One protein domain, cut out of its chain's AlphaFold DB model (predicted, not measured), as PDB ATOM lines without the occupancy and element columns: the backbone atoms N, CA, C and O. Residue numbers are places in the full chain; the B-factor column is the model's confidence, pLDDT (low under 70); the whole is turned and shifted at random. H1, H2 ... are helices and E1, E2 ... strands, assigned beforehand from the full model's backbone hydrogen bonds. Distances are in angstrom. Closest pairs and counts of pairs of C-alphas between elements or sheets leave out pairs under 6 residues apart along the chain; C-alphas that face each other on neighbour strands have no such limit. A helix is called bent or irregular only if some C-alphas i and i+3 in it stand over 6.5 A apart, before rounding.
ATOM      1  N   PHE A   4     -16.659 -19.281 -13.312       60.09
ATOM      2  CA  PHE A   4     -17.739 -20.145 -12.885       60.09
ATOM      3  C   PHE A   4     -17.773 -20.139 -11.360       60.09
ATOM      4  O   PHE A   4     -16.955 -20.793 -10.712       60.09
ATOM      5  N   ILE A   5     -18.707 -19.385 -10.788       63.75
ATOM      6  CA  ILE A   5     -18.993 -19.466  -9.357       63.75
ATOM      7  C   ILE A   5     -20.141 -20.459  -9.196       63.75
ATOM      8  O   ILE A   5     -21.287 -20.166  -9.548       63.75
ATOM      9  N   LYS A   6     -19.817 -21.652  -8.686       55.84
ATOM     10  CA  LYS A   6     -20.811 -22.644  -8.269       55.84
ATOM     11  C   LYS A   6     -21.225 -22.328  -6.839       55.84
ATOM     12  O   LYS A   6     -20.412 -22.414  -5.925       55.84
ATOM     13  N   THR A   7     -22.485 -21.962  -6.667       70.06
ATOM     14  CA  THR A   7     -23.147 -22.020  -5.360       70.06
ATOM     15  C   THR A   7     -23.913 -23.338  -5.261       70.06
ATOM     16  O   THR A   7     -24.014 -24.062  -6.253       70.06
ATOM     17  N   GLU A   8     -24.451 -23.669  -4.088       67.75
ATOM     18  CA  GLU A   8     -25.255 -24.890  -3.911       67.75
ATOM     19  C   GLU A   8     -26.501 -24.919  -4.817       67.75
ATOM     20  O   GLU A   8     -26.968 -25.995  -5.179       67.75
ATOM     21  N   GLU A   9     -26.999 -23.754  -5.246       80.25
ATOM     22  CA  GLU A   9     -28.254 -23.629  -5.999       80.25
ATOM     23  C   GLU A   9     -28.077 -23.114  -7.434       80.25
ATOM     24  O   GLU A   9     -28.905 -23.387  -8.298       80.25
ATOM     25  N   LYS A  10     -27.021 -22.339  -7.715       86.31
ATOM     26  CA  LYS A  10     -26.872 -21.617  -8.989       86.31
ATOM     27  C   LYS A  10     -25.469 -21.708  -9.559       86.31
ATOM     28  O   LYS A  10     -24.478 -21.655  -8.824       86.31
ATOM     29  N   ALA A  11     -25.410 -21.729 -10.886       85.31
ATOM     30  CA  ALA A  11     -24.207 -21.465 -11.658       85.31
ATOM     31  C   ALA A  11     -24.214 -20.006 -12.130       85.31
ATOM     32  O   ALA A  11     -25.135 -19.577 -12.828       85.31
ATOM     33  N   VAL A  12     -23.186 -19.243 -11.749       86.44
ATOM     34  CA  VAL A  12     -23.004 -17.850 -12.180       86.44
ATOM     35  C   VAL A  12     -21.798 -17.763 -13.104       86.44
ATOM     36  O   VAL A  12     -20.714 -18.233 -12.759       86.44
ATOM     37  N   PHE A  13     -22.006 -17.148 -14.265       84.94
ATOM     38  CA  PHE A  13     -20.976 -16.831 -15.245       84.94
ATOM     39  C   PHE A  13     -20.756 -15.329 -15.239       84.94
ATOM     40  O   PHE A  13     -21.559 -14.578 -15.797       84.94
ATOM     41  N   ASP A  14     -19.663 -14.916 -14.609       82.56
ATOM     42  CA  ASP A  14     -19.199 -13.536 -14.635       82.56
ATOM     43  C   ASP A  14     -18.090 -13.403 -15.681       82.56
ATOM     44  O   ASP A  14     -17.003 -13.988 -15.565       82.56
ATOM     45  N   PHE A  15     -18.402 -12.692 -16.761       79.62
ATOM     46  CA  PHE A  15     -17.461 -12.467 -17.846       79.62
ATOM     47  C   PHE A  15     -16.598 -11.215 -17.644       79.62
ATOM     48  O   PHE A  15     -15.552 -11.135 -18.291       79.62
ATOM     49  N   GLU A  16     -16.979 -10.287 -16.758       74.25
ATOM     50  CA  GLU A  16     -16.146  -9.126 -16.409       74.25
ATOM     51  C   GLU A  16     -14.880  -9.583 -15.684       74.25
ATOM     52  O   GLU A  16     -13.787  -9.111 -15.974       74.25
ATOM     53  N   LEU A  17     -15.006 -10.581 -14.804       59.34
ATOM     54  CA  LEU A  17     -13.874 -11.107 -14.039       59.34
ATOM     55  C   LEU A  17     -12.863 -11.920 -14.870       59.34
ATOM     56  O   LEU A  17     -11.770 -12.212 -14.389       59.34
ATOM     57  N   VAL A  18     -13.213 -12.332 -16.095       57.66
ATOM     58  CA  VAL A  18     -12.343 -13.175 -16.945       57.66
ATOM     59  C   VAL A  18     -11.674 -12.415 -18.055       57.66
ATOM     60  O   VAL A  18     -10.558 -12.759 -18.452       57.66
ATOM     61  N   TYR A  19     -12.374 -11.443 -18.616       59.44
ATOM     62  CA  TYR A  19     -11.867 -10.721 -19.754       59.44
ATOM     63  C   TYR A  19     -11.463  -9.329 -19.293       59.44
ATOM     64  O   TYR A  19     -12.312  -8.490 -19.017       59.44
ATOM     65  N   ASP A  20     -10.150  -9.098 -19.256       52.47
ATOM     66  CA  ASP A  20      -9.550  -7.773 -19.112       52.47
ATOM     67  C   ASP A  20      -9.844  -6.964 -20.383       52.47
ATOM     68  O   ASP A  20      -9.087  -6.939 -21.357       52.47
ATOM     69  N   THR A  21     -11.064  -6.445 -20.457       61.97
ATOM     70  CA  THR A  21     -11.532  -5.631 -21.569       61.97
ATOM     71  C   THR A  21     -12.265  -4.454 -20.994       61.97
ATOM     72  O   THR A  21     -13.304  -4.606 -20.359       61.97
ATOM     73  N   ASP A  22     -11.788  -3.271 -21.343       62.28
ATOM     74  CA  ASP A  22     -12.406  -2.041 -20.882       62.28
ATOM     75  C   ASP A  22     -13.809  -1.815 -21.488       62.28
ATOM     76  O   ASP A  22     -14.485  -0.856 -21.151       62.28
ATOM     77  N   SER A  23     -14.265  -2.629 -22.443       75.75
ATOM     78  CA  SER A  23     -15.465  -2.350 -23.237       75.75
ATOM     79  C   SER A  23     -16.660  -3.161 -22.764       75.75
ATOM     80  O   SER A  23     -16.667  -4.381 -22.951       75.75
ATOM     81  N   LYS A  24     -17.728  -2.492 -22.309       81.38
ATOM     82  CA  LYS A  24     -18.880  -3.224 -21.787       81.38
ATOM     83  C   LYS A  24     -19.522  -4.148 -22.825       81.38
ATOM     84  O   LYS A  24     -19.557  -5.362 -22.683       81.38
ATOM     85  N   ILE A  25     -19.859  -3.609 -23.990       85.50
ATOM     86  CA  ILE A  25     -20.403  -4.387 -25.116       85.50
ATOM     87  C   ILE A  25     -19.643  -5.692 -25.458       85.50
ATOM     88  O   ILE A  25     -20.247  -6.656 -25.917       85.50
ATOM     89  N   HIS A  26     -18.331  -5.758 -25.210       84.44
ATOM     90  CA  HIS A  26     -17.515  -6.931 -25.507       84.44
ATOM     91  C   HIS A  26     -17.846  -8.123 -24.605       84.44
ATOM     92  O   HIS A  26     -18.021  -9.243 -25.088       84.44
ATOM     93  N   VAL A  27     -17.932  -7.878 -23.300       85.12
ATOM     94  CA  VAL A  27     -18.312  -8.882 -22.303       85.12
ATOM     95  C   VAL A  27     -19.759  -9.312 -22.545       85.12
ATOM     96  O   VAL A  27     -20.088 -10.493 -22.436       85.12
ATOM     97  N   ASP A  28     -20.613  -8.370 -22.962       87.31
ATOM     98  CA  ASP A  28     -22.020  -8.653 -23.219       87.31
ATOM     99  C   ASP A  28     -22.210  -9.629 -24.377       87.31
ATOM    100  O   ASP A  28     -23.075 -10.498 -24.319       87.31
ATOM    101  N   TRP A  29     -21.358  -9.566 -25.403       90.88
ATOM    102  CA  TRP A  29     -21.393 -10.556 -26.476       90.88
ATOM    103  C   TRP A  29     -21.154 -11.975 -25.966       90.88
ATOM    104  O   TRP A  29     -21.747 -12.907 -26.506       90.88
ATOM    105  N   TYR A  30     -20.284 -12.172 -24.968       88.19
ATOM    106  CA  TYR A  30     -20.037 -13.501 -24.401       88.19
ATOM    107  C   TYR A  30     -21.240 -13.997 -23.604       88.19
ATOM    108  O   TYR A  30     -21.646 -15.148 -23.768       88.19
ATOM    109  N   ALA A  31     -21.834 -13.113 -22.798       89.00
ATOM    110  CA  ALA A  31     -23.058 -13.396 -22.063       89.00
ATOM    111  C   ALA A  31     -24.202 -13.771 -23.023       89.00
ATOM    112  O   ALA A  31     -24.759 -14.867 -22.943       89.00
ATOM    113  N   ASN A  32     -24.481 -12.916 -24.007       91.44
ATOM    114  CA  ASN A  32     -25.501 -13.160 -25.027       91.44
ATOM    115  C   ASN A  32     -25.155 -14.377 -25.903       91.44
ATOM    116  O   ASN A  32     -26.047 -15.070 -26.385       91.44
ATOM    117  N   GLY A  33     -23.867 -14.677 -26.090       92.50
ATOM    118  CA  GLY A  33     -23.392 -15.878 -26.770       92.50
ATOM    119  C   GLY A  33     -23.864 -17.165 -26.095       92.50
ATOM    120  O   GLY A  33     -24.347 -18.059 -26.785       92.50
ATOM    121  N   LEU A  34     -23.824 -17.252 -24.761       89.62
ATOM    122  CA  LEU A  34     -24.359 -18.419 -24.043       89.62
ATOM    123  C   LEU A  34     -25.874 -18.585 -24.234       89.62
ATOM    124  O   LEU A  34     -26.346 -19.711 -24.381       89.62
ATOM    125  N   LEU A  35     -26.630 -17.485 -24.296       90.69
ATOM    126  CA  LEU A  35     -28.062 -17.539 -24.622       90.69
ATOM    127  C   LEU A  35     -28.286 -18.042 -26.058       90.69
ATOM    128  O   LEU A  35     -29.173 -18.858 -26.319       90.69
ATOM    129  N   TRP A  36     -27.453 -17.595 -27.001       92.81
ATOM    130  CA  TRP A  36     -27.493 -18.069 -28.384       92.81
ATOM    131  C   TRP A  36     -27.146 -19.548 -28.520       92.81
ATOM    132  O   TRP A  36     -27.763 -20.223 -29.341       92.81
ATOM    133  N   GLU A  37     -26.200 -20.065 -27.735       92.62
ATOM    134  CA  GLU A  37     -25.791 -21.475 -27.770       92.62
ATOM    135  C   GLU A  37     -26.993 -22.414 -27.593       92.62
ATOM    136  O   GLU A  37     -27.155 -23.371 -28.350       92.62
ATOM    137  N   GLN A  38     -27.900 -22.101 -26.666       86.31
ATOM    138  CA  GLN A  38     -29.125 -22.879 -26.452       86.31
ATOM    139  C   GLN A  38     -29.999 -22.930 -27.701       86.31
ATOM    140  O   GLN A  38     -30.422 -24.012 -28.115       86.31
ATOM    141  N   LYS A  39     -30.202 -21.778 -28.348       88.25
ATOM    142  CA  LYS A  39     -30.984 -21.666 -29.588       88.25
ATOM    143  C   LYS A  39     -30.307 -22.388 -30.753       88.25
ATOM    144  O   LYS A  39     -30.979 -23.024 -31.558       88.25
ATOM    145  N   ILE A  40     -28.981 -22.312 -30.835       91.62
ATOM    146  CA  ILE A  40     -28.162 -22.967 -31.862       91.62
ATOM    147  C   ILE A  40     -28.239 -24.494 -31.736       91.62
ATOM    148  O   ILE A  40     -28.352 -25.186 -32.750       91.62
ATOM    149  N   LEU A  41     -28.167 -25.016 -30.509       90.25
ATOM    150  CA  LEU A  41     -28.160 -26.454 -30.238       90.25
ATOM    151  C   LEU A  41     -29.568 -27.064 -30.141       90.25
ATOM    152  O   LEU A  41     -29.704 -28.282 -30.268       90.25
ATOM    153  N   GLY A  42     -30.601 -26.235 -29.947       85.88
ATOM    154  CA  GLY A  42     -31.980 -26.675 -29.724       85.88
ATOM    155  C   GLY A  42     -32.154 -27.398 -28.387       85.88
ATOM    156  O   GLY A  42     -32.861 -28.401 -28.327       85.88
ATOM    157  N   GLY A  43     -31.431 -26.952 -27.356       81.06
ATOM    158  CA  GLY A  43     -31.440 -27.551 -26.018       81.06
ATOM    159  C   GLY A  43     -32.418 -26.884 -25.049       81.06
ATOM    160  O   GLY A  43     -33.033 -25.877 -25.406       81.06
ATOM    161  N   PRO A  44     -32.546 -27.417 -23.820       81.31
ATOM    162  CA  PRO A  44     -33.352 -26.792 -22.776       81.31
ATOM    163  C   PRO A  44     -32.813 -25.397 -22.423       81.31
ATOM    164  O   PRO A  44     -31.604 -25.150 -22.469       81.31
ATOM    165  N   THR A  45     -33.721 -24.483 -22.077       75.75
ATOM    166  CA  THR A  45     -33.363 -23.148 -21.592       75.75
ATOM    167  C   THR A  45     -32.851 -23.263 -20.164       75.75
ATOM    168  O   THR A  45     -33.631 -23.503 -19.257       75.75
ATOM    169  N   ALA A  46     -31.547 -23.094 -19.978       81.44
ATOM    170  CA  ALA A  46     -30.890 -23.129 -18.670       81.44
ATOM    171  C   ALA A  46     -30.263 -21.785 -18.273       81.44
ATOM    172  O   ALA A  46     -29.784 -21.634 -17.162       81.44
ATOM    173  N   PHE A  47     -30.186 -20.812 -19.186       87.81
ATOM    174  CA  PHE A  47     -29.408 -19.589 -18.992       87.81
ATOM    175  C   PHE A  47     -30.356 -18.406 -19.081       87.81
ATOM    176  O   PHE A  47     -31.100 -18.280 -20.050       87.81
ATOM    177  N   TYR A  48     -30.276 -17.511 -18.108       87.94
ATOM    178  CA  TYR A  48     -30.908 -16.205 -18.180       87.94
ATOM    179  C   TYR A  48     -29.892 -15.126 -17.835       87.94
ATOM    180  O   TYR A  48     -28.967 -15.312 -17.039       87.94
ATOM    181  N   LYS A  49     -30.054 -13.969 -18.469       88.62
ATOM    182  CA  LYS A  49     -29.196 -12.817 -18.228       88.62
ATOM    183  C   LYS A  49     -29.678 -12.088 -16.988       88.62
ATOM    184  O   LYS A  49     -30.796 -11.583 -16.968       88.62
ATOM    185  N   LYS A  50     -28.839 -12.047 -15.952       86.38
ATOM    186  CA  LYS A  50     -29.162 -11.313 -14.724       86.38
ATOM    187  C   LYS A  50     -28.875  -9.829 -14.897       86.38
ATOM    188  O   LYS A  50     -29.708  -9.019 -14.533       86.38
ATOM    189  N   ASN A  51     -27.700  -9.511 -15.431       79.50
ATOM    190  CA  ASN A  51     -27.220  -8.161 -15.696       79.50
ATOM    191  C   ASN A  51     -26.248  -8.198 -16.881       79.50
ATOM    192  O   ASN A  51     -25.918  -9.263 -17.410       79.50
ATOM    193  N   TYR A  52     -25.783  -7.021 -17.290       79.19
ATOM    194  CA  TYR A  52     -24.691  -6.883 -18.240       79.19
ATOM    195  C   TYR A  52     -23.491  -7.773 -17.846       79.19
ATOM    196  O   TYR A  52     -23.083  -7.793 -16.689       79.19
ATOM    197  N   GLY A  53     -22.992  -8.568 -18.802       80.19
ATOM    198  CA  GLY A  53     -21.847  -9.462 -18.597       80.19
ATOM    199  C   GLY A  53     -22.065 -10.643 -17.639       80.19
ATOM    200  O   GLY A  53     -21.144 -11.442 -17.463       80.19
ATOM    201  N   ILE A  54     -23.267 -10.800 -17.064       86.50
ATOM    202  CA  ILE A  54     -23.574 -11.825 -16.057       86.50
ATOM    203  C   ILE A  54     -24.725 -12.720 -16.524       86.50
ATOM    204  O   ILE A  54     -25.882 -12.294 -16.629       86.50
ATOM    205  N   ILE A  55     -24.411 -14.002 -16.719       89.25
ATOM    206  CA  ILE A  55     -25.385 -15.064 -16.996       89.25
ATOM    207  C   ILE A  55     -25.542 -15.947 -15.763       89.25
ATOM    208  O   ILE A  55     -24.570 -16.255 -15.076       89.25
ATOM    209  N   VAL A  56     -26.772 -16.368 -15.490       89.75
ATOM    210  CA  VAL A  56     -27.102 -17.263 -14.382       89.75
ATOM    211  C   VAL A  56     -27.898 -18.450 -14.905       89.75
ATOM    212  O   VAL A  56     -28.660 -18.327 -15.861       89.75
ATOM    213  N   ALA A  57     -27.706 -19.592 -14.260       89.06
ATOM    214  CA  ALA A  57     -28.494 -20.798 -14.438       89.06
ATOM    215  C   ALA A  57     -28.867 -21.384 -13.076       89.06
ATOM    216  O   ALA A  57     -28.067 -21.299 -12.134       89.06
ATOM    217  N   ASP A  58     -30.044 -22.003 -12.981       89.94
ATOM    218  CA  ASP A  58     -30.276 -22.985 -11.921       89.94
ATOM    219  C   ASP A  58     -29.253 -24.119 -12.069       89.94
ATOM    220  O   ASP A  58     -28.907 -24.521 -13.185       89.94
ATOM    221  N   LEU A  59     -28.706 -24.602 -10.953       86.69
ATOM    222  CA  LEU A  59     -27.630 -25.580 -11.011       86.69
ATOM    223  C   LEU A  59     -28.082 -26.908 -11.637       86.69
ATOM    224  O   LEU A  59     -27.312 -27.498 -12.398       86.69
ATOM    225  N   LYS A  60     -29.309 -27.367 -11.365       87.75
ATOM    226  CA  LYS A  60     -29.825 -28.617 -11.942       87.75
ATOM    227  C   LYS A  60     -30.034 -28.465 -13.444       87.75
ATOM    228  O   LYS A  60     -29.546 -29.296 -14.206       87.75
ATOM    229  N   GLU A  61     -30.663 -27.370 -13.869       89.31
ATOM    230  CA  GLU A  61     -30.863 -27.065 -15.294       89.31
ATOM    231  C   GLU A  61     -29.527 -26.934 -16.038       89.31
ATOM    232  O   GLU A  61     -29.370 -27.426 -17.156       89.31
ATOM    233  N   TYR A  62     -28.525 -26.313 -15.405       88.94
ATOM    234  CA  TYR A  62     -27.180 -26.224 -15.959       88.94
ATOM    235  C   TYR A  62     -26.529 -27.599 -16.131       88.94
ATOM    236  O   TYR A  62     -25.956 -27.873 -17.186       88.94
ATOM    237  N   GLU A  63     -26.594 -28.464 -15.117       89.25
ATOM    238  CA  GLU A  63     -26.008 -29.806 -15.166       89.25
ATOM    239  C   GLU A  63     -26.688 -30.688 -16.226       89.25
ATOM    240  O   GLU A  63     -26.006 -31.413 -16.956       89.25
ATOM    241  N   GLU A  64     -28.010 -30.588 -16.371       90.75
ATOM    242  CA  GLU A  64     -28.766 -31.232 -17.454       90.75
ATOM    243  C   GLU A  64     -28.352 -30.701 -18.827       90.75
ATOM    244  O   GLU A  64     -28.067 -31.479 -19.743       90.75
ATOM    245  N   TYR A  65     -28.228 -29.380 -18.964       92.12
ATOM    246  CA  TYR A  65     -27.775 -28.762 -20.201       92.12
ATOM    247  C   TYR A  65     -26.337 -29.154 -20.561       92.12
ATOM    248  O   TYR A  65     -26.042 -29.378 -21.734       92.12
ATOM    249  N   GLN A  66     -25.431 -29.281 -19.585       90.44
ATOM    250  CA  GLN A  66     -24.070 -29.767 -19.837       90.44
ATOM    251  C   GLN A  66     -24.080 -31.186 -20.406       90.44
ATOM    252  O   GLN A  66     -23.410 -31.438 -21.407       90.44
ATOM    253  N   LYS A  67     -24.861 -32.102 -19.817       92.81
ATOM    254  CA  LYS A  67     -25.006 -33.469 -20.344       92.81
ATOM    255  C   LYS A  67     -25.530 -33.446 -21.780       92.81
ATOM    256  O   LYS A  67     -24.876 -33.992 -22.665       92.81
ATOM    257  N   PHE A  68     -26.615 -32.705 -22.024       94.62
ATOM    258  CA  PHE A  68     -27.176 -32.505 -23.363       94.62
ATOM    259  C   PHE A  68     -26.136 -31.968 -24.360       94.62
ATOM    260  O   PHE A  68     -26.025 -32.477 -25.474       94.62
ATOM    261  N   PHE A  69     -25.358 -30.955 -23.967       94.00
ATOM    262  CA  PHE A  69     -24.320 -30.344 -24.797       94.00
ATOM    263  C   PHE A  69     -23.275 -31.376 -25.241       94.00
ATOM    264  O   PHE A  69     -22.975 -31.482 -26.435       94.00
ATOM    265  N   TYR A  70     -22.739 -32.159 -24.300       93.06
ATOM    266  CA  TYR A  70     -21.726 -33.172 -24.597       93.06
ATOM    267  C   TYR A  70     -22.290 -34.324 -25.433       93.06
ATOM    268  O   TYR A  70     -21.658 -34.733 -26.408       93.06
ATOM    269  N   GLU A  71     -23.492 -34.805 -25.111       94.00
ATOM    270  CA  GLU A  71     -24.179 -35.841 -25.888       94.00
ATOM    271  C   GLU A  71     -24.417 -35.388 -27.332       94.00
ATOM    272  O   GLU A  71     -24.054 -36.097 -28.275       94.00
ATOM    273  N   LYS A  72     -24.929 -34.167 -27.534       93.56
ATOM    274  CA  LYS A  72     -25.133 -33.588 -28.870       93.56
ATOM    275  C   LYS A  72     -23.845 -33.500 -29.673       93.56
ATOM    276  O   LYS A  72     -23.837 -33.904 -30.833       93.56
ATOM    277  N   LEU A  73     -22.767 -32.970 -29.094       91.81
ATOM    278  CA  LEU A  73     -21.514 -32.772 -29.829       91.81
ATOM    279  C   LEU A  73     -20.714 -34.062 -30.037       91.81
ATOM    280  O   LEU A  73     -19.930 -34.132 -30.983       91.81
ATOM    281  N   SER A  74     -20.963 -35.099 -29.234       90.50
ATOM    282  CA  SER A  74     -20.424 -36.440 -29.487       90.50
ATOM    283  C   SER A  74     -21.033 -37.102 -30.735       90.50
ATOM    284  O   SER A  74     -20.429 -37.996 -31.333       90.50
ATOM    285  N   ASN A  75     -22.208 -36.643 -31.185       91.25
ATOM    286  CA  ASN A  75     -22.848 -37.131 -32.398       91.25
ATOM    287  C   ASN A  75     -22.178 -36.537 -33.649       91.25
ATOM    288  O   ASN A  75     -22.323 -35.357 -33.969       91.25
ATOM    289  N   LYS A  76     -21.492 -37.393 -34.415       86.69
ATOM    290  CA  LYS A  76     -20.767 -37.006 -35.634       86.69
ATOM    291  C   LYS A  76     -21.651 -36.340 -36.694       86.69
ATOM    292  O   LYS A  76     -21.190 -35.401 -37.339       86.69
ATOM    293  N   THR A  77     -22.888 -36.801 -36.879       88.12
ATOM    294  CA  THR A  77     -23.829 -36.216 -37.849       88.12
ATOM    295  C   THR A  77     -24.186 -34.792 -37.442       88.12
ATOM    296  O   THR A  77     -24.065 -33.869 -38.241       88.12
ATOM    297  N   PHE A  78     -24.516 -34.590 -36.166       90.50
ATOM    298  CA  PHE A  78     -24.793 -33.254 -35.641       90.50
ATOM    299  C   PHE A  78     -23.571 -32.333 -35.760       90.50
ATOM    300  O   PHE A  78     -23.685 -31.176 -36.166       90.50
ATOM    301  N   LEU A  79     -22.377 -32.859 -35.475       85.69
ATOM    302  CA  LEU A  79     -21.134 -32.111 -35.608       85.69
ATOM    303  C   LEU A  79     -20.887 -31.646 -37.056       85.69
ATOM    304  O   LEU A  79     -20.474 -30.509 -37.289       85.69
ATOM    305  N   GLN A  80     -21.185 -32.496 -38.042       82.44
ATOM    306  CA  GLN A  80     -21.099 -32.152 -39.465       82.44
ATOM    307  C   GLN A  80     -22.100 -31.066 -39.882       82.44
ATOM    308  O   GLN A  80     -21.806 -30.299 -40.797       82.44
ATOM    309  N   GLU A  81     -23.243 -30.956 -39.207       86.31
ATOM    310  CA  GLU A  81     -24.239 -29.910 -39.460       86.31
ATOM    311  C   GLU A  81     -23.890 -28.576 -38.789       86.31
ATOM    312  O   GLU A  81     -24.121 -27.503 -39.358       86.31
ATOM    313  N   ILE A  82     -23.342 -28.616 -37.571       88.88
ATOM    314  CA  ILE A  82     -23.130 -27.414 -36.754       88.88
ATOM    315  C   ILE A  82     -21.855 -26.654 -37.139       88.88
ATOM    316  O   ILE A  82     -21.831 -25.422 -37.131       88.88
ATOM    317  N   VAL A  83     -20.802 -27.365 -37.543       84.56
ATOM    318  CA  VAL A  83     -19.491 -26.780 -37.867       84.56
ATOM    319  C   VAL A  83     -19.534 -25.839 -39.088       84.56
ATOM    320  O   VAL A  83     -18.946 -24.754 -39.025       84.56
ATOM    321  N   PRO A  84     -20.265 -26.145 -40.178       81.50
ATOM    322  CA  PRO A  84     -20.478 -25.182 -41.257       81.50
ATOM    323  C   PRO A  84     -21.189 -23.903 -40.794       81.50
ATOM    324  O   PRO A  84     -20.830 -22.811 -41.240       81.50
ATOM    325  N   LYS A  85     -22.160 -23.999 -39.871       86.38
ATOM    326  CA  LYS A  85     -22.870 -22.825 -39.323       86.38
ATOM    327  C   LYS A  85     -21.931 -21.921 -38.525       86.38
ATOM    328  O   LYS A  85     -22.004 -20.698 -38.654       86.38
ATOM    329  N   LEU A  86     -21.008 -22.521 -37.779       88.50
ATOM    330  CA  LEU A  86     -19.930 -21.826 -37.083       88.50
ATOM    331  C   LEU A  86     -19.072 -21.009 -38.073       88.50
ATOM    332  O   LEU A  86     -18.844 -19.822 -37.844       88.50
ATOM    333  N   ALA A  87     -18.699 -21.564 -39.231       79.50
ATOM    334  CA  ALA A  87     -17.943 -20.826 -40.250       79.50
ATOM    335  C   ALA A  87     -18.769 -19.721 -40.938       79.50
ATOM    336  O   ALA A  87     -18.259 -18.631 -41.202       79.50
ATOM    337  N   ILE A  88     -20.056 -19.971 -41.198       81.75
ATOM    338  CA  ILE A  88     -20.979 -18.977 -41.769       81.75
ATOM    339  C   ILE A  88     -21.162 -17.784 -40.821       81.75
ATOM    340  O   ILE A  88     -21.209 -16.645 -41.287       81.75
ATOM    341  N   SER A  89     -21.181 -18.011 -39.502       91.75
ATOM    342  CA  SER A  89     -21.318 -16.934 -38.510       91.75
ATOM    343  C   SER A  89     -20.230 -15.855 -38.649       91.75
ATOM    344  O   SER A  89     -20.521 -14.664 -38.547       91.75
ATOM    345  N   ILE A  90     -19.001 -16.250 -39.011       86.62
ATOM    346  CA  ILE A  90     -17.889 -15.334 -39.305       86.62
ATOM    347  C   ILE A  90     -18.204 -14.439 -40.509       86.62
ATOM    348  O   ILE A  90     -17.956 -13.230 -40.487       86.62
ATOM    349  N   ILE A  91     -18.731 -15.033 -41.582       81.81
ATOM    350  CA  ILE A  91     -19.057 -14.324 -42.826       81.81
ATOM    351  C   ILE A  91     -20.162 -13.297 -42.566       81.81
ATOM    352  O   ILE A  91     -20.101 -12.177 -43.079       81.81
ATOM    353  N   ASP A  92     -21.142 -13.651 -41.741       87.88
ATOM    354  CA  ASP A  92     -22.224 -12.755 -41.353       87.88
ATOM    355  C   ASP A  92     -21.721 -11.552 -40.550       87.88
ATOM    356  O   ASP A  92     -22.089 -10.417 -40.865       87.88
ATOM    357  N   VAL A  93     -20.827 -11.761 -39.576       92.94
ATOM    358  CA  VAL A  93     -20.198 -10.653 -38.834       92.94
ATOM    359  C   VAL A  93     -19.359  -9.782 -39.766       92.94
ATOM    360  O   VAL A  93     -19.428  -8.555 -39.688       92.94
ATOM    361  N   HIS A  94     -18.609 -10.381 -40.696       87.38
ATOM    362  CA  HIS A  94     -17.861  -9.628 -41.701       87.38
ATOM    363  C   HIS A  94     -18.777  -8.707 -42.520       87.38
ATOM    364  O   HIS A  94     -18.492  -7.516 -42.659       87.38
ATOM    365  N   ARG A  95     -19.886  -9.240 -43.045       85.62
ATOM    366  CA  ARG A  95     -20.863  -8.473 -43.834       85.62
ATOM    367  C   ARG A  95     -21.520  -7.373 -43.002       85.62
ATOM    368  O   ARG A  95     -21.586  -6.239 -43.470       85.62
ATOM    369  N   ALA A  96     -21.921  -7.676 -41.768       93.25
ATOM    370  CA  ALA A  96     -22.496  -6.697 -40.850       93.25
ATOM    371  C   ALA A  96     -21.502  -5.570 -40.529       93.25
ATOM    372  O   ALA A  96     -21.864  -4.401 -40.609       93.25
ATOM    373  N   CYS A  97     -20.223  -5.889 -40.292       89.06
ATOM    374  CA  CYS A  97     -19.178  -4.880 -40.103       89.06
ATOM    375  C   CYS A  97     -19.060  -3.955 -41.318       89.06
ATOM    376  O   CYS A  97     -18.897  -2.749 -41.157       89.06
ATOM    377  N   ARG A  98     -19.124  -4.510 -42.534       83.19
ATOM    378  CA  ARG A  98     -19.024  -3.739 -43.781       83.19
ATOM    379  C   ARG A  98     -20.226  -2.827 -43.992       83.19
ATOM    380  O   ARG A  98     -20.024  -1.690 -44.399       83.19
ATOM    381  N   LYS A  99     -21.437  -3.318 -43.726       87.12
ATOM    382  CA  LYS A  99     -22.659  -2.511 -43.806       87.12
ATOM    383  C   LYS A  99     -22.616  -1.376 -42.782       87.12
ATOM    384  O   LYS A  99     -22.779  -0.215 -43.138       87.12
ATOM    385  N   PHE A 100     -22.251  -1.702 -41.543       87.81
ATOM    386  CA  PHE A 100     -22.097  -0.725 -40.474       87.81
ATOM    387  C   PHE A 100     -21.068   0.364 -40.799       87.81
ATOM    388  O   PHE A 100     -21.330   1.539 -40.592       87.81
ATOM    389  N   GLU A 101     -19.910   0.002 -41.355       83.62
ATOM    390  CA  GLU A 101     -18.875   0.967 -41.756       83.62
ATOM    391  C   GLU A 101     -19.358   2.003 -42.778       83.62
ATOM    392  O   GLU A 101     -18.817   3.110 -42.797       83.62
ATOM    393  N   LEU A 102     -20.302   1.620 -43.645       83.00
ATOM    394  CA  LEU A 102     -20.833   2.464 -44.715       83.00
ATOM    395  C   LEU A 102     -21.962   3.374 -44.230       83.00
ATOM    396  O   LEU A 102     -22.028   4.519 -44.655       83.00
ATOM    397  N   GLU A 103     -22.838   2.858 -43.368       88.50
ATOM    398  CA  GLU A 103     -24.095   3.527 -43.012       88.50
ATOM    399  C   GLU A 103     -24.097   4.094 -41.579       88.50
ATOM    400  O   GLU A 103     -24.781   5.078 -41.328       88.50
ATOM    401  N   ARG A 104     -23.342   3.493 -40.644       87.12
ATOM    402  CA  ARG A 104     -23.208   3.880 -39.217       87.12
ATOM    403  C   ARG A 104     -24.523   4.232 -38.505       87.12
ATOM    404  O   ARG A 104     -24.586   5.144 -37.691       87.12
ATOM    405  N   THR A 105     -25.586   3.484 -38.784       90.38
ATOM    406  CA  THR A 105     -26.897   3.680 -38.146       90.38
ATOM    407  C   THR A 105     -27.066   2.808 -36.903       90.38
ATOM    408  O   THR A 105     -26.484   1.723 -36.816       90.38
ATOM    409  N   ARG A 106     -27.938   3.229 -35.976       90.25
ATOM    410  CA  ARG A 106     -28.334   2.434 -34.800       90.25
ATOM    411  C   ARG A 106     -28.817   1.031 -35.173       90.25
ATOM    412  O   ARG A 106     -28.359   0.060 -34.585       90.25
ATOM    413  N   GLU A 107     -29.672   0.923 -36.188       93.00
ATOM    414  CA  GLU A 107     -30.194  -0.358 -36.682       93.00
ATOM    415  C   GLU A 107     -29.059  -1.307 -37.098       93.00
ATOM    416  O   GLU A 107     -29.011  -2.469 -36.699       93.00
ATOM    417  N   ASN A 108     -28.084  -0.810 -37.863       93.44
ATOM    418  CA  ASN A 108     -26.941  -1.628 -38.252       93.44
ATOM    419  C   ASN A 108     -26.047  -1.978 -37.052       93.44
ATOM    420  O   ASN A 108     -25.386  -3.018 -37.083       93.44
ATOM    421  N   ALA A 109     -26.007  -1.127 -36.022       91.25
ATOM    422  CA  ALA A 109     -25.294  -1.387 -34.774       91.25
ATOM    423  C   ALA A 109     -25.928  -2.578 -34.038       91.25
ATOM    424  O   ALA A 109     -25.233  -3.529 -33.689       91.25
ATOM    425  N   GLU A 110     -27.254  -2.572 -33.895       92.56
ATOM    426  CA  GLU A 110     -28.041  -3.652 -33.288       92.56
ATOM    427  C   GLU A 110     -27.899  -4.962 -34.083       92.56
ATOM    428  O   GLU A 110     -27.630  -6.024 -33.513       92.56
ATOM    429  N   ILE A 111     -27.962  -4.896 -35.419       94.69
ATOM    430  CA  ILE A 111     -27.709  -6.053 -36.294       94.69
ATOM    431  C   ILE A 111     -26.297  -6.604 -36.068       94.69
ATOM    432  O   ILE A 111     -26.122  -7.817 -35.921       94.69
ATOM    433  N   LEU A 112     -25.279  -5.739 -36.043       94.81
ATOM    434  CA  LEU A 112     -23.898  -6.158 -35.816       94.81
ATOM    435  C   LEU A 112     -23.737  -6.802 -34.433       94.81
ATOM    436  O   LEU A 112     -23.133  -7.870 -34.342       94.81
ATOM    437  N   HIS A 113     -24.324  -6.215 -33.388       93.50
ATOM    438  CA  HIS A 113     -24.305  -6.743 -32.023       93.50
ATOM    439  C   HIS A 113     -24.888  -8.160 -31.974       93.50
ATOM    440  O   HIS A 113     -24.254  -9.092 -31.466       93.50
ATOM    441  N   ARG A 114     -26.059  -8.348 -32.590       94.62
ATOM    442  CA  ARG A 114     -26.727  -9.647 -32.674       94.62
ATOM    443  C   ARG A 114     -25.886 -10.682 -33.414       94.62
ATOM    444  O   ARG A 114     -25.773 -11.819 -32.961       94.62
ATOM    445  N   LYS A 115     -25.273 -10.304 -34.541       96.25
ATOM    446  CA  LYS A 115     -24.420 -11.209 -35.330       96.25
ATOM    447  C   LYS A 115     -23.154 -11.613 -34.577       96.25
ATOM    448  O   LYS A 115     -22.771 -12.779 -34.646       96.25
ATOM    449  N   VAL A 116     -22.525 -10.689 -33.848       94.88
ATOM    450  CA  VAL A 116     -21.348 -11.001 -33.021       94.88
ATOM    451  C   VAL A 116     -21.731 -11.921 -31.862       94.88
ATOM    452  O   VAL A 116     -21.063 -12.928 -31.653       94.88
ATOM    453  N   SER A 117     -22.840 -11.644 -31.175       94.38
ATOM    454  CA  SER A 117     -23.348 -12.501 -30.095       94.38
ATOM    455  C   SER A 117     -23.667 -13.918 -30.593       94.38
ATOM    456  O   SER A 117     -23.225 -14.896 -29.998       94.38
ATOM    457  N   TYR A 118     -24.339 -14.048 -31.744       95.38
ATOM    458  CA  TYR A 118     -24.597 -15.343 -32.387       95.38
ATOM    459  C   TYR A 118     -23.302 -16.091 -32.740       95.38
ATOM    460  O   TYR A 118     -23.181 -17.285 -32.480       95.38
ATOM    461  N   MET A 119     -22.302 -15.389 -33.289       95.50
ATOM    462  CA  MET A 119     -20.977 -15.959 -33.550       95.50
ATOM    463  C   MET A 119     -20.322 -16.474 -32.260       95.50
ATOM    464  O   MET A 119     -19.723 -17.548 -32.280       95.50
ATOM    465  N   LEU A 120     -20.434 -15.747 -31.141       93.19
ATOM    466  CA  LEU A 120     -19.889 -16.184 -29.851       93.19
ATOM    467  C   LEU A 120     -20.651 -17.364 -29.234       93.19
ATOM    468  O   LEU A 120     -20.045 -18.120 -28.477       93.19
ATOM    469  N   GLY A 121     -21.905 -17.609 -29.625       93.75
ATOM    470  CA  GLY A 121     -22.643 -18.819 -29.240       93.75
ATOM    471  C   GLY A 121     -22.047 -20.128 -29.763       93.75
ATOM    472  O   GLY A 121     -22.388 -21.201 -29.278       93.75
ATOM    473  N   PHE A 122     -21.097 -20.065 -30.698       94.62
ATOM    474  CA  PHE A 122     -20.322 -21.227 -31.138       94.62
ATOM    475  C   PHE A 122     -19.020 -21.445 -30.352       94.62
ATOM    476  O   PHE A 122     -18.303 -22.411 -30.628       94.62
ATOM    477  N   LYS A 123     -18.680 -20.589 -29.375       92.00
ATOM    478  CA  LYS A 123     -17.365 -20.627 -28.717       92.00
ATOM    479  C   LYS A 123     -17.098 -21.962 -28.022       92.00
ATOM    480  O   LYS A 123     -16.022 -22.524 -28.222       92.00
ATOM    481  N   ARG A 124     -18.064 -22.490 -27.261       91.56
ATOM    482  CA  ARG A 124     -17.896 -23.777 -26.567       91.56
ATOM    483  C   ARG A 124     -17.934 -24.961 -27.521       91.56
ATOM    484  O   ARG A 124     -17.227 -25.933 -27.290       91.56
ATOM    485  N   VAL A 125     -18.713 -24.881 -28.605       92.19
ATOM    486  CA  VAL A 125     -18.677 -25.887 -29.684       92.19
ATOM    487  C   VAL A 125     -17.265 -25.974 -30.259       92.19
ATOM    488  O   VAL A 125     -16.728 -27.067 -30.429       92.19
ATOM    489  N   SER A 126     -16.642 -24.821 -30.499       92.44
ATOM    490  CA  SER A 126     -15.257 -24.742 -30.945       92.44
ATOM    491  C   SER A 126     -14.278 -25.309 -29.911       92.44
ATOM    492  O   SER A 126     -13.483 -26.173 -30.272       92.44
ATOM    493  N   ASP A 127     -14.392 -24.933 -28.629       90.69
ATOM    494  CA  ASP A 127     -13.546 -25.477 -27.549       90.69
ATOM    495  C   ASP A 127     -13.658 -27.005 -27.447       90.69
ATOM    496  O   ASP A 127     -12.654 -27.710 -27.343       90.69
ATOM    497  N   TYR A 128     -14.882 -27.537 -27.530       91.31
ATOM    498  CA  TYR A 128     -15.116 -28.977 -27.557       91.31
ATOM    499  C   TYR A 128     -14.390 -29.627 -28.739       91.31
ATOM    500  O   TYR A 128     -13.679 -30.612 -28.554       91.31
ATOM    501  N   CYS A 129     -14.513 -29.066 -29.944       88.62
ATOM    502  CA  CYS A 129     -13.843 -29.608 -31.123       88.62
ATOM    503  C   CYS A 129     -12.316 -29.555 -31.001       88.62
ATOM    504  O   CYS A 129     -11.657 -30.526 -31.357       88.62
ATOM    505  N   GLN A 130     -11.748 -28.461 -30.487       85.75
ATOM    506  CA  GLN A 130     -10.298 -28.324 -30.305       85.75
ATOM    507  C   GLN A 130      -9.722 -29.368 -29.341       85.75
ATOM    508  O   GLN A 130      -8.610 -29.840 -29.556       85.75
ATOM    509  N   ASN A 131     -10.489 -29.756 -28.320       86.31
ATOM    510  CA  ASN A 131     -10.061 -30.747 -27.333       86.31
ATOM    511  C   ASN A 131     -10.250 -32.202 -27.793       86.31
ATOM    512  O   ASN A 131      -9.625 -33.096 -27.233       86.31
ATOM    513  N   ASN A 132     -11.116 -32.455 -28.782       84.50
ATOM    514  CA  ASN A 132     -11.520 -33.814 -29.174       84.50
ATOM    515  C   ASN A 132     -11.145 -34.192 -30.618       84.50
ATOM    516  O   ASN A 132     -11.309 -35.346 -31.013       84.50
ATOM    517  N   ILE A 133     -10.658 -33.246 -31.425       80.94
ATOM    518  CA  ILE A 133     -10.290 -33.464 -32.828       80.94
ATOM    519  C   ILE A 133      -8.807 -33.149 -33.008       80.94
ATOM    520  O   ILE A 133      -8.334 -32.097 -32.592       80.94
ATOM    521  N   ASP A 134      -8.074 -34.039 -33.678       76.75
ATOM    522  CA  ASP A 134      -6.679 -33.792 -34.052       76.75
ATOM    523  C   ASP A 134      -6.595 -32.710 -35.141       76.75
ATOM    524  O   ASP A 134      -6.853 -32.961 -36.321       76.75
ATOM    525  N   LEU A 135      -6.238 -31.492 -34.732       72.62
ATOM    526  CA  LEU A 135      -6.089 -30.336 -35.616       72.62
ATOM    527  C   LEU A 135      -4.694 -30.238 -36.255       72.62
ATOM    528  O   LEU A 135      -4.493 -29.406 -37.139       72.62
ATOM    529  N   ASN A 136      -3.729 -31.080 -35.864       66.12
ATOM    530  CA  ASN A 136      -2.328 -30.946 -36.293       66.12
ATOM    531  C   ASN A 136      -2.112 -31.221 -37.787       66.12
ATOM    532  O   ASN A 136      -1.093 -30.834 -38.359       66.12
ATOM    533  N   LYS A 137      -3.067 -31.893 -38.434       64.50
ATOM    534  CA  LYS A 137      -3.029 -32.208 -39.871       64.50
ATOM    535  C   LYS A 137      -3.548 -31.067 -40.743       64.50
ATOM    536  O   LYS A 137      -3.418 -31.120 -41.966       64.50
ATOM    537  N   GLU A 138      -4.127 -30.038 -40.134       67.75
ATOM    538  CA  GLU A 138      -4.794 -28.968 -40.852       67.75
ATOM    539  C   GLU A 138      -3.858 -27.801 -41.130       67.75
ATOM    540  O   GLU A 138      -3.301 -27.169 -40.235       67.75
ATOM    541  N   ASN A 139      -3.719 -27.471 -42.410       63.25
ATOM    542  CA  ASN A 139      -2.895 -26.354 -42.836       63.25
ATOM    543  C   ASN A 139      -3.786 -25.136 -43.107       63.25
ATOM    544  O   ASN A 139      -4.238 -24.897 -44.231       63.25
ATOM    545  N   ILE A 216     -13.769 -30.963 -40.737       75.31
ATOM    546  CA  ILE A 216     -14.303 -30.241 -39.575       75.31
ATOM    547  C   ILE A 216     -13.205 -29.387 -38.916       75.31
ATOM    548  O   ILE A 216     -13.433 -28.217 -38.621       75.31
ATOM    549  N   GLY A 217     -11.989 -29.932 -38.783       78.00
ATOM    550  CA  GLY A 217     -10.848 -29.236 -38.188       78.00
ATOM    551  C   GLY A 217     -10.485 -27.926 -38.893       78.00
ATOM    552  O   GLY A 217     -10.228 -26.923 -38.226       78.00
ATOM    553  N   LYS A 218     -10.554 -27.876 -40.229       78.00
ATOM    554  CA  LYS A 218     -10.289 -26.646 -40.990       78.00
ATOM    555  C   LYS A 218     -11.273 -25.526 -40.649       78.00
ATOM    556  O   LYS A 218     -10.858 -24.376 -40.517       78.00
ATOM    557  N   TYR A 219     -12.561 -25.843 -40.515       81.06
ATOM    558  CA  TYR A 219     -13.584 -24.856 -40.159       81.06
ATOM    559  C   TYR A 219     -13.415 -24.337 -38.731       81.06
ATOM    560  O   TYR A 219     -13.550 -23.135 -38.514       81.06
ATOM    561  N   ILE A 220     -13.060 -25.216 -37.790       84.50
ATOM    562  CA  ILE A 220     -12.777 -24.843 -36.397       84.50
ATOM    563  C   ILE A 220     -11.579 -23.898 -36.317       84.50
ATOM    564  O   ILE A 220     -11.677 -22.825 -35.727       84.50
ATOM    565  N   LEU A 221     -10.475 -24.238 -36.987       79.88
ATOM    566  CA  LEU A 221      -9.290 -23.380 -37.034       79.88
ATOM    567  C   LEU A 221      -9.573 -22.030 -37.704       79.88
ATOM    568  O   LEU A 221      -9.133 -20.995 -37.208       79.88
ATOM    569  N   TRP A 222     -10.334 -22.016 -38.806       79.62
ATOM    570  CA  TRP A 222     -10.769 -20.766 -39.441       79.62
ATOM    571  C   TRP A 222     -11.621 -19.918 -38.514       79.62
ATOM    572  O   TRP A 222     -11.449 -18.703 -38.482       79.62
ATOM    573  N   TYR A 223     -12.544 -20.532 -37.786       86.00
ATOM    574  CA  TYR A 223     -13.389 -19.810 -36.853       86.00
ATOM    575  C   TYR A 223     -12.595 -19.220 -35.710       86.00
ATOM    576  O   TYR A 223     -12.735 -18.029 -35.487       86.00
ATOM    577  N   GLU A 224     -11.740 -19.978 -35.025       83.56
ATOM    578  CA  GLU A 224     -10.982 -19.411 -33.905       83.56
ATOM    579  C   GLU A 224     -10.106 -18.252 -34.362       83.56
ATOM    580  O   GLU A 224     -10.117 -17.179 -33.758       83.56
ATOM    581  N   GLU A 225      -9.435 -18.412 -35.498       77.25
ATOM    582  CA  GLU A 225      -8.602 -17.351 -36.034       77.25
ATOM    583  C   GLU A 225      -9.407 -16.119 -36.481       77.25
ATOM    584  O   GLU A 225      -9.077 -14.982 -36.130       77.25
ATOM    585  N   LEU A 226     -10.472 -16.311 -37.264       80.88
ATOM    586  CA  LEU A 226     -11.232 -15.203 -37.843       80.88
ATOM    587  C   LEU A 226     -12.231 -14.585 -36.858       80.88
ATOM    588  O   LEU A 226     -12.531 -13.399 -36.978       80.88
ATOM    589  N   ARG A 227     -12.727 -15.335 -35.871       87.06
ATOM    590  CA  ARG A 227     -13.604 -14.824 -34.808       87.06
ATOM    591  C   ARG A 227     -12.932 -13.664 -34.106       87.06
ATOM    592  O   ARG A 227     -13.513 -12.588 -34.045       87.06
ATOM    593  N   HIS A 228     -11.694 -13.854 -33.652       80.00
ATOM    594  CA  HIS A 228     -10.927 -12.796 -32.999       80.00
ATOM    595  C   HIS A 228     -10.775 -11.566 -33.897       80.00
ATOM    596  O   HIS A 228     -11.027 -10.444 -33.463       80.00
ATOM    597  N   VAL A 229     -10.448 -11.775 -35.174       78.44
ATOM    598  CA  VAL A 229     -10.320 -10.698 -36.164       78.44
ATOM    599  C   VAL A 229     -11.598  -9.861 -36.266       78.44
ATOM    600  O   VAL A 229     -11.551  -8.628 -36.222       78.44
ATOM    601  N   TYR A 230     -12.745 -10.515 -36.426       84.88
ATOM    602  CA  TYR A 230     -14.005  -9.823 -36.678       84.88
ATOM    603  C   TYR A 230     -14.674  -9.297 -35.411       84.88
ATOM    604  O   TYR A 230     -15.320  -8.256 -35.474       84.88
ATOM    605  N   GLN A 231     -14.445  -9.933 -34.267       85.69
ATOM    606  CA  GLN A 231     -14.802  -9.413 -32.948       85.69
ATOM    607  C   GLN A 231     -14.110  -8.068 -32.692       85.69
ATOM    608  O   GLN A 231     -14.755  -7.085 -32.337       85.69
ATOM    609  N   LEU A 232     -12.813  -7.977 -32.985       80.06
ATOM    610  CA  LEU A 232     -12.056  -6.735 -32.842       80.06
ATOM    611  C   LEU A 232     -12.505  -5.647 -33.831       80.06
ATOM    612  O   LEU A 232     -12.660  -4.481 -33.463       80.06
ATOM    613  N   ARG A 233     -12.778  -6.023 -35.087       82.75
ATOM    614  CA  ARG A 233     -13.337  -5.094 -36.083       82.75
ATOM    615  C   ARG A 233     -14.704  -4.558 -35.653       82.75
ATOM    616  O   ARG A 233     -14.968  -3.370 -35.842       82.75
ATOM    617  N   ALA A 234     -15.548  -5.408 -35.069       88.50
ATOM    618  CA  ALA A 234     -16.826  -4.991 -34.511       88.50
ATOM    619  C   ALA A 234     -16.627  -4.005 -33.350       88.50
ATOM    620  O   ALA A 234     -17.265  -2.957 -33.355       88.50
ATOM    621  N   LEU A 235     -15.689  -4.253 -32.424       85.94
ATOM    622  CA  LEU A 235     -15.401  -3.319 -31.320       85.94
ATOM    623  C   LEU A 235     -14.987  -1.938 -31.819       85.94
ATOM    624  O   LEU A 235     -15.449  -0.933 -31.289       85.94
ATOM    625  N   ARG A 236     -14.161  -1.867 -32.868       80.50
ATOM    626  CA  ARG A 236     -13.796  -0.588 -33.493       80.50
ATOM    627  C   ARG A 236     -15.024   0.138 -34.043       80.50
ATOM    628  O   ARG A 236     -15.161   1.343 -33.869       80.50
ATOM    629  N   ASN A 237     -15.905  -0.591 -34.721       84.25
ATOM    630  CA  ASN A 237     -17.140  -0.026 -35.251       84.25
ATOM    631  C   ASN A 237     -18.013   0.554 -34.133       84.25
ATOM    632  O   ASN A 237     -18.444   1.699 -34.246       84.25
ATOM    633  N   PHE A 238     -18.194  -0.181 -33.036       86.81
ATOM    634  CA  PHE A 238     -18.932   0.320 -31.879       86.81
ATOM    635  C   PHE A 238     -18.237   1.488 -31.190       86.81
ATOM    636  O   PHE A 238     -18.913   2.435 -30.822       86.81
ATOM    637  N   ARG A 239     -16.903   1.486 -31.084       82.69
ATOM    638  CA  ARG A 239     -16.145   2.627 -30.549       82.69
ATOM    639  C   ARG A 239     -16.429   3.900 -31.330       82.69
ATOM    640  O   ARG A 239     -16.779   4.909 -30.736       82.69
ATOM    641  N   ASN A 240     -16.291   3.834 -32.651       80.88
ATOM    642  CA  ASN A 240     -16.501   4.992 -33.514       80.88
ATOM    643  C   ASN A 240     -17.942   5.493 -33.422       80.88
ATOM    644  O   ASN A 240     -18.168   6.691 -33.331       80.88
ATOM    645  N   TYR A 241     -18.901   4.572 -33.403       86.88
ATOM    646  CA  TYR A 241     -20.309   4.913 -33.270       86.88
ATOM    647  C   TYR A 241     -20.647   5.533 -31.918       86.88
ATOM    648  O   TYR A 241     -21.304   6.562 -31.873       86.88
ATOM    649  N   PHE A 242     -20.176   4.940 -30.818       84.62
ATOM    650  CA  PHE A 242     -20.398   5.479 -29.481       84.62
ATOM    651  C   PHE A 242     -19.777   6.865 -29.326       84.62
ATOM    652  O   PHE A 242     -20.440   7.754 -28.807       84.62
ATOM    653  N   GLU A 243     -18.580   7.095 -29.866       82.00
ATOM    654  CA  GLU A 243     -17.994   8.436 -29.909       82.00
ATOM    655  C   GLU A 243     -18.834   9.431 -30.720       82.00
ATOM    656  O   GLU A 243     -19.023  10.557 -30.269       82.00
ATOM    657  N   GLU A 244     -19.387   9.028 -31.870       85.06
ATOM    658  CA  GLU A 244     -20.282   9.879 -32.674       85.06
ATOM    659  C   GLU A 244     -21.550  10.288 -31.908       85.06
ATOM    660  O   GLU A 244     -22.046  11.398 -32.092       85.06
ATOM    661  N   ILE A 245     -22.054   9.420 -31.025       87.25
ATOM    662  CA  ILE A 245     -23.229   9.694 -30.185       87.25
ATOM    663  C   ILE A 245     -22.875  10.127 -28.751       87.25
ATOM    664  O   ILE A 245     -23.755  10.166 -27.895       87.25
ATOM    665  N   ASN A 246     -21.613  10.489 -28.488       86.12
ATOM    666  CA  ASN A 246     -21.100  10.952 -27.189       86.12
ATOM    667  C   ASN A 246     -21.314   9.974 -26.017       86.12
ATOM    668  O   ASN A 246     -21.512  10.383 -24.874       86.12
ATOM    669  N   ILE A 247     -21.245   8.674 -26.292       84.06
ATOM    670  CA  ILE A 247     -21.243   7.609 -25.292       84.06
ATOM    671  C   ILE A 247     -19.814   7.087 -25.132       84.06
ATOM    672  O   ILE A 247     -19.113   6.809 -26.106       84.06
ATOM    673  N   ASN A 248     -19.370   6.922 -23.888       76.12
ATOM    674  CA  ASN A 248     -18.103   6.257 -23.617       76.12
ATOM    675  C   ASN A 248     -18.221   4.768 -23.985       76.12
ATOM    676  O   ASN A 248     -19.156   4.105 -23.551       76.12
ATOM    677  N   ILE A 249     -17.279   4.204 -24.750       73.19
ATOM    678  CA  ILE A 249     -17.290   2.764 -25.076       73.19
ATOM    679  C   ILE A 249     -17.240   1.866 -23.827       73.19
ATOM    680  O   ILE A 249     -17.766   0.753 -23.849       73.19
ATOM    681  N   HIS A 250     -16.650   2.357 -22.737       75.69
ATOM    682  CA  HIS A 250     -16.648   1.683 -21.442       75.69
ATOM    683  C   HIS A 250     -18.047   1.619 -20.810       75.69
ATOM    684  O   HIS A 250     -18.267   0.831 -19.904       75.69
TER     685      HIS A 250
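AT A GLANCE: This is residues 4 to 139 and 216 to 250 of the 259 residues of an uncharacterized protein of Peribacillus deserti (UniProt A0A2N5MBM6). A small antiparallel sheet of four strands has H1 over one face, and on the far side of H1 from the sheet lies a bundle of three helices, H3, H4 and H6, so that H1 sits between sheet and bundle. H2 stands up from the sheet and makes a corner with H3 at one end of the bundle, while the short H5 comes after H4 and packs on the first part of H6. The printed part has 171 residues with six named helices and four named strands, along the chain E1 E2 H1 E3 E4 H2 H3 H4 H5 H6; the sheet's order is E1 E2 E4 E3, and the class is mixed, helices and strands. It is compact, with a radius of gyration of the C-alphas of 16.7 A, and spans 46 by 43 by 26 A.

IN THESE COORDINATES: The sheet holds E1, residues 4 to 6, which begins at C-alpha 4 (-17.739, -20.145, -12.885); E2, residues 10 to 14, 12.5 A long; E4, residues 54 to 58, 13.7 A; and E3, residues 48 to 51, 9.2 A. H1 is residues 24 to 41, 26.4 A, with a kink of 33 degrees near residue 35. H2 is residues 59 to 74, 22.6 A. H3, residues 76 to 103, is 41.3 A long and begins at C-alpha 76 (-20.767, -37.006, -35.634); it is neither bent nor irregular, but only just: C-alphas 81 and 84 are 6.3 A apart. H4 is residues 106 to 120, 21.0 A, and H5 residues 123 to 132, 14.4 A. H6, residues 216 to 244, is 41.1 A long, has a kink of 29 degrees near residue 225, and ends at C-alpha 244 (-20.282, 9.879, -32.674).

HOW THE PARTS SIT: In the hairpin of E1 and E2, N 5 and O 12 are 3.0 A apart, within hydrogen-bond range. E2 and E4 are antiparallel at 166 degrees, with N 13 and O 55 at 2.8 A. In the hairpin of E3 and E4, N 48 and O 56 are 2.9 A apart. E2, H1 and E3 form a split strand-helix-strand unit, two strands running the same way with E4 between them, and its crossover is right-handed. H1 and H2 are on the same face of the sheet, two layers, helices on one face. H1 lies over E4 at a height over the sheet of 9.9 A and runs along the strands, at 4 degrees to E4 on the local plane; the closest C-alphas of H1 and E4, Ala 31 and Ile 55, are 5.8 A apart. H2 stands up from the sheet, its line rising 75 degrees. H2 and H3 only just touch, only at the corner, with 3 pairs of C-alphas within 8 A, the closest Leu 73 and Leu 79 at 5.8 A. H1 touches H4 at a steep tilt of 60 degrees, closest at the C-alphas of Trp 29 and Ser 117, 4.5 A. H3, H4 and H6 are an up and down bundle, each running against the one before it in the chain. H3 and H4, a helical hairpin, touch at a shallow tilt of 25 degrees, closest at the C-alphas of Ser 89 and Met 119, 5.1 A. H3 and H6 touch at a shallow tilt of 26 degrees, closest at the C-alphas of Ala 87 and Tyr 223, 5.8 A. H6 touches H5 with residues 217 to 224 alone, closest at the C-alphas of Ser 126 and Ile 220, 6.0 A. Every O i to N i+4 pair is within hydrogen-bond range in H2, H4 and H5, against 11 of 14 in H1, 20 of 24 in H3 and 23 of 25 in H6.

THE WHOLE: The two C-alphas farthest apart, those of Glu 8 and Leu 102, are 49.3 A apart. Residues 140 to 215 are not printed, and C-alphas 139 and 216 stand 12.5 A apart across this cut, in the link from H5 to H6. Of the links that are printed whole, none is long. The mean pLDDT of the printed part is 84.5; it is under 70 at residues 4 to 6, residue 8, residues 17 to 22 and residues 136 to 139.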